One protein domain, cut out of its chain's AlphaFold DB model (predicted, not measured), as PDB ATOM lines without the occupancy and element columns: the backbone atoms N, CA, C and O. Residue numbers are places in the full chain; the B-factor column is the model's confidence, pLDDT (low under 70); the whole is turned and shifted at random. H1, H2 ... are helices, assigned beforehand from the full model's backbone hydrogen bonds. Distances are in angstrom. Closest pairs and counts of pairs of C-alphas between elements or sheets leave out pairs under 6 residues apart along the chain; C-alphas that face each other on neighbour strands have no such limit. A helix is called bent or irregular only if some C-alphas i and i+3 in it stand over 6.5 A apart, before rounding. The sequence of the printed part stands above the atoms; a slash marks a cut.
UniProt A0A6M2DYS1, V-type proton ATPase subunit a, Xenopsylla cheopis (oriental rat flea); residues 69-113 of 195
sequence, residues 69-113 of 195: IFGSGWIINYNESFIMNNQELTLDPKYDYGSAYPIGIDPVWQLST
ATOM      1  N   ILE A  69      76.699 101.885 117.095       87.56
ATOM      2  CA  ILE A  69      76.461 100.500 116.644       87.56
ATOM      3  C   ILE A  69      76.697 100.358 115.137       87.56
ATOM      4  O   ILE A  69      77.293  99.377 114.702       87.56
ATOM      5  N   PHE A  70      76.236 101.326 114.339       87.12
ATOM      6  CA  PHE A  70      76.254 101.242 112.871       87.12
ATOM      7  C   PHE A  70      77.333 102.106 112.200       87.12
ATOM      8  O   PHE A  70      77.443 102.089 110.977       87.12
ATOM      9  N   GLY A  71      78.134 102.843 112.979       86.81
ATOM     10  CA  GLY A  71      78.997 103.903 112.459       86.81
ATOM     11  C   GLY A  71      78.220 105.207 112.264       86.81
ATOM     12  O   GLY A  71      77.043 105.193 111.907       86.81
ATOM     13  N   SER A  72      78.862 106.346 112.525       89.25
ATOM     14  CA  SER A  72      78.242 107.651 112.275       89.25
ATOM     15  C   SER A  72      78.133 107.922 110.774       89.25
ATOM     16  O   SER A  72      79.010 107.539 110.001       89.25
ATOM     17  N   GLY A  73      77.065 108.608 110.372       88.19
ATOM     18  CA  GLY A  73      76.894 109.113 109.013       88.19
ATOM     19  C   GLY A  73      77.681 110.393 108.726       88.19
ATOM     20  O   GLY A  73      77.753 110.812 107.571       88.19
ATOM     21  N   TRP A  74      78.252 111.018 109.758       90.06
ATOM     22  CA  TRP A  74      79.097 112.201 109.638       90.06
ATOM     23  C   TRP A  74      80.559 111.815 109.433       90.06
ATOM     24  O   TRP A  74      81.088 110.939 110.119       90.06
ATOM     25  N   ILE A  75      81.217 112.501 108.503       87.31
ATOM     26  CA  ILE A  75      82.606 112.256 108.118       87.31
ATOM     27  C   ILE A  75      83.419 113.508 108.433       87.31
ATOM     28  O   ILE A  75      83.013 114.622 108.122       87.31
ATOM     29  N   ILE A  76      84.582 113.327 109.053       86.56
ATOM     30  CA  ILE A  76      85.505 114.421 109.356       86.56
ATOM     31  C   ILE A  76      86.571 114.447 108.259       86.56
ATOM     32  O   ILE A  76      87.477 113.619 108.258       86.56
ATOM     33  N   ASN A  77      86.472 115.405 107.337       82.38
ATOM     34  CA  ASN A  77      87.398 115.558 106.204       82.38
ATOM     35  C   ASN A  77      88.611 116.468 106.511       82.38
ATOM     36  O   ASN A  77      89.263 116.976 105.597       82.38
ATOM     37  N   TYR A  78      88.922 116.700 107.791       84.94
ATOM     38  CA  TYR A  78      90.010 117.584 108.225       84.94
ATOM     39  C   TYR A  78      91.289 116.819 108.570       84.94
ATOM     40  O   TYR A  78      91.248 115.700 109.076       84.94
ATOM     41  N   ASN A  79      92.440 117.455 108.333       87.06
ATOM     42  CA  ASN A  79      93.740 116.889 108.685       87.06
ATOM     43  C   ASN A  79      93.963 116.919 110.209       87.06
ATOM     44  O   ASN A  79      93.506 117.841 110.886       87.06
ATOM     45  N   GLU A  80      94.714 115.962 110.751       84.06
ATOM     46  CA  GLU A  80      94.889 115.801 112.206       84.06
ATOM     47  C   GLU A  80      95.504 117.046 112.869       84.06
ATOM     48  O   GLU A  80      95.047 117.502 113.918       84.06
ATOM     49  N   SER A  81      96.474 117.677 112.200       85.25
ATOM     50  CA  SER A  81      97.095 118.926 112.658       85.25
ATOM     51  C   SER A  81      96.118 120.105 112.715       85.25
ATOM     52  O   SER A  81      96.267 120.994 113.552       85.25
ATOM     53  N   PHE A  82      95.103 120.117 111.849       84.12
ATOM     54  CA  PHE A  82      94.065 121.144 111.841       84.12
ATOM     55  C   PHE A  82      93.054 120.930 112.972       84.12
ATOM     56  O   PHE A  82      92.621 121.901 113.589       84.12
ATOM     57  N   ILE A  83      92.721 119.674 113.277       85.94
ATOM     58  CA  ILE A  83      91.817 119.312 114.379       85.94
ATOM     59  C   ILE A  83      92.460 119.649 115.728       85.94
ATOM     60  O   ILE A  83      91.814 120.241 116.582       85.94
ATOM     61  N   MET A  84      93.751 119.357 115.907       83.75
ATOM     62  CA  MET A  84      94.457 119.653 117.164       83.75
ATOM     63  C   MET A  84      94.567 121.158 117.459       83.75
ATOM     64  O   MET A  84      94.602 121.554 118.622       83.75
ATOM     65  N   ASN A  85      94.594 122.000 116.421       88.56
ATOM     66  CA  ASN A  85      94.672 123.455 116.573       88.56
ATOM     67  C   ASN A  85      93.310 124.128 116.808       88.56
ATOM     68  O   ASN A  85      93.280 125.257 117.295       88.56
ATOM     69  N   ASN A  86      92.193 123.474 116.472       84.75
ATOM     70  CA  ASN A  86      90.854 124.058 116.563       84.75
ATOM     71  C   ASN A  86      89.977 123.257 117.533       84.75
ATOM     72  O   ASN A  86      89.600 122.125 117.251       84.75
ATOM     73  N   GLN A  87      89.607 123.869 118.660       79.94
ATOM     74  CA  GLN A  87      88.794 123.208 119.691       79.94
ATOM     75  C   GLN A  87      87.327 123.016 119.285       79.94
ATOM     76  O   GLN A  87      86.696 122.054 119.713       79.94
ATOM     77  N   GLU A  88      86.786 123.906 118.450       84.00
ATOM     78  CA  GLU A  88      85.414 123.825 117.954       84.00
ATOM     79  C   GLU A  88      85.405 123.925 116.428       84.00
ATOM     80  O   GLU A  88      85.897 124.893 115.847       84.00
ATOM     81  N   LEU A  89      84.833 122.913 115.776       84.81
ATOM     82  CA  LEU A  89      84.688 122.846 114.327       84.81
ATOM     83  C   LEU A  89      83.214 122.666 113.971       84.81
ATOM     84  O   LEU A  89      82.489 121.905 114.611       84.81
ATOM     85  N   THR A  90      82.778 123.372 112.930       86.88
ATOM     86  CA  THR A  90      81.437 123.213 112.359       86.88
ATOM     87  C   THR A  90      81.552 122.433 111.058       86.88
ATOM     88  O   THR A  90      82.337 122.802 110.190       86.88
ATOM     89  N   LEU A  91      80.805 121.335 110.954       86.56
ATOM     90  CA  LEU A  91      80.770 120.484 109.763       86.56
ATOM     91  C   LEU A  91      79.729 121.018 108.776       86.56
ATOM     92  O   LEU A  91      78.625 121.390 109.192       86.56
ATOM     93  N   ASP A  92      80.055 121.032 107.481       86.38
ATOM     94  CA  ASP A  92      79.099 121.424 106.445       86.38
ATOM     95  C   ASP A  92      78.270 120.195 106.030       86.38
ATOM     96  O   ASP A  92      78.812 119.265 105.425       86.38
ATOM     97  N   PRO A  93      76.945 120.167 106.286       85.94
ATOM     98  CA  PRO A  93      76.093 119.032 105.929       85.94
ATOM     99  C   PRO A  93      76.032 118.743 104.422       85.94
ATOM    100  O   PRO A  93      75.469 117.725 104.033       85.94
ATOM    101  N   LYS A  94      76.554 119.619 103.556       85.75
ATOM    102  CA  LYS A  94      76.644 119.356 102.117       85.75
ATOM    103  C   LYS A  94      77.812 118.435 101.740       85.75
ATOM    104  O   LYS A  94      77.698 117.715 100.753       85.75
ATOM    105  N   TYR A  95      78.919 118.477 102.482       84.75
ATOM    106  CA  TYR A  95      80.156 117.758 102.137       84.75
ATOM    107  C   TYR A  95      80.570 116.726 103.194       84.75
ATOM    108  O   TYR A  95      81.169 115.711 102.853       84.75
ATOM    109  N   ASP A  96      80.214 116.958 104.459       86.44
ATOM    110  CA  ASP A  96      80.645 116.159 105.614       86.44
ATOM    111  C   ASP A  96      79.559 115.185 106.110       86.44
ATOM    112  O   ASP A  96      79.690 114.565 107.166       86.44
ATOM    113  N   TYR A  97      78.470 115.036 105.350       88.06
ATOM    114  CA  TYR A  97      77.367 114.124 105.643       88.06
ATOM    115  C   TYR A  97      77.224 113.070 104.542       88.06
ATOM    116  O   TYR A  97      76.974 113.400 103.384       88.06
ATOM    117  N   GLY A  98      77.375 111.796 104.910       83.81
ATOM    118  CA  GLY A  98      77.281 110.666 103.986       83.81
ATOM    119  C   GLY A  98      75.879 110.064 103.910       83.81
ATOM    120  O   GLY A  98      75.256 110.037 102.851       83.81
ATOM    121  N   SER A  99      75.371 109.549 105.032       87.00
ATOM    122  CA  SER A  99      74.087 108.837 105.072       87.00
ATOM    123  C   SER A  99      73.373 108.981 106.410       87.00
ATOM    124  O   SER A  99      73.995 109.217 107.442       87.00
ATOM    125  N   ALA A 100      72.055 108.784 106.421       88.50
ATOM    126  CA  ALA A 100      71.292 108.741 107.665       88.50
ATOM    127  C   ALA A 100      71.665 107.517 108.509       88.50
ATOM    128  O   ALA A 100      71.851 106.423 107.978       88.50
ATOM    129  N   TYR A 101      71.739 107.707 109.829       90.88
ATOM    130  CA  TYR A 101      71.973 106.612 110.763       90.88
ATOM    131  C   TYR A 101      70.814 105.600 110.663       90.88
ATOM    132  O   TYR A 101      69.655 106.021 110.728       90.88
ATOM    133  N   PRO A 102      71.080 104.290 110.496       88.50
ATOM    134  CA  PRO A 102      70.034 103.324 110.156       88.50
ATOM    135  C   PRO A 102      68.888 103.238 111.167       88.50
ATOM    136  O   PRO A 102      67.736 103.067 110.773       88.50
ATOM    137  N   ILE A 103      69.187 103.332 112.469       89.25
ATOM    138  CA  ILE A 103      68.170 103.265 113.522       89.25
ATOM    139  C   ILE A 103      68.483 104.261 114.632       89.25
ATOM    140  O   ILE A 103      69.488 104.134 115.321       89.25
ATOM    141  N   GLY A 104      67.566 105.198 114.852       90.50
ATOM    142  CA  GLY A 104      67.656 106.181 115.926       90.50
ATOM    143  C   GLY A 104      68.490 107.407 115.562       90.50
ATOM    144  O   GLY A 104      68.613 107.766 114.391       90.50
ATOM    145  N   ILE A 105      69.017 108.088 116.578       92.12
ATOM    146  CA  ILE A 105      69.800 109.318 116.412       92.12
ATOM    147  C   ILE A 105      71.291 108.983 116.300       92.12
ATOM    148  O   ILE A 105      71.817 108.146 117.036       92.12
ATOM    149  N   ASP A 106      71.972 109.666 115.378       92.62
ATOM    150  CA  ASP A 106      73.414 109.527 115.177       92.62
ATOM    151  C   ASP A 106      74.196 109.894 116.462       92.62
ATOM    152  O   ASP A 106      73.953 110.970 117.025       92.62
ATOM    153  N   PRO A 107      75.145 109.051 116.920       91.56
ATOM    154  CA  PRO A 107      75.968 109.308 118.106       91.56
ATOM    155  C   PRO A 107      76.713 110.648 118.102       91.56
ATOM    156  O   PRO A 107      76.955 111.216 119.167       91.56
ATOM    157  N   VAL A 108      77.068 111.181 116.925       91.06
ATOM    158  CA  VAL A 108      77.817 112.447 116.811       91.06
ATOM    159  C   VAL A 108      77.064 113.612 117.448       91.06
ATOM    160  O   VAL A 108      77.680 114.502 118.042       91.06
ATOM    161  N   TRP A 109      75.728 113.579 117.438       91.31
ATOM    162  CA  TRP A 109      74.928 114.611 118.091       91.31
ATOM    163  C   TRP A 109      75.148 114.666 119.603       91.31
ATOM    164  O   TRP A 109      75.042 115.748 120.170       91.31
ATOM    165  N   GLN A 110      75.510 113.568 120.272       89.88
ATOM    166  CA  GLN A 110      75.758 113.601 121.716       89.88
ATOM    167  C   GLN A 110      77.043 114.362 122.076       89.88
ATOM    168  O   GLN A 110      77.101 114.994 123.138       89.88
ATOM    169  N   LEU A 111      78.029 114.333 121.170       87.38
ATOM    170  CA  LEU A 111      79.316 115.027 121.277       87.38
ATOM    171  C   LEU A 111      79.235 116.499 120.843       87.38
ATOM    172  O   LEU A 111      80.030 117.320 121.289       87.38
ATOM    173  N   SER A 112      78.277 116.837 119.978       89.69
ATOM    174  CA  SER A 112      78.131 118.184 119.422       89.69
ATOM    175  C   SER A 112      77.710 119.239 120.458       89.69
ATOM    176  O   SER A 112      76.890 118.984 121.348       89.69
ATOM    177  N   THR A 113      78.208 120.470 120.306       90.62
ATOM    178  CA  THR A 113      77.828 121.615 121.155       90.62
ATOM    179  C   THR A 113      76.391 122.078 120.886       90.62
ATOM    180  O   THR A 113      75.664 122.464 121.802       90.62
TER     181      THR A 113
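What this domain is: This is residues 69 to 113 of the 195 residues of the protein "V-type proton ATPase subunit a" of Xenopsylla cheopis (oriental rat flea) (UniProt A0A6M2DYS1). This domain has little regular structure: an elongated, irregular loop of chain runs out to the small helix H1 at one end, then folds back through residues 86 to 107, turning near Ile 103 at the other end, to reach the short helix H2. Residues 79 to 87, which include H1, stick out from the rest. The printed part has 45 residues with two named helices, H1 then H2, and no named strand; the class is all helix, with only 10 residues in named elements. It is only just loose, close to compact, with a radius of gyration of the C-alphas of 11.5 A and spans of 33 by 20 by 16 A.

Where its parts are: H1, residues 80 to 85, measures 8.8 A and begins at C-alpha 80 (94.889, 115.801, 112.206). H2, residues 108 to 111, ends at C-alpha 111 (79.316, 115.027, 121.277).

How they stand to each other: H1 and H2 are apart. In H1 every O i to N i+4 pair is within hydrogen-bond range; H2 is too short for such a pair.

The domain as a whole: The farthest C-alphas, of Asn 85 and Ile 103, are 33.5 A apart. The link from H1 to H2 is long, 22 residues. The printed part has no cut, and no printed residue is under 70 in pLDDT.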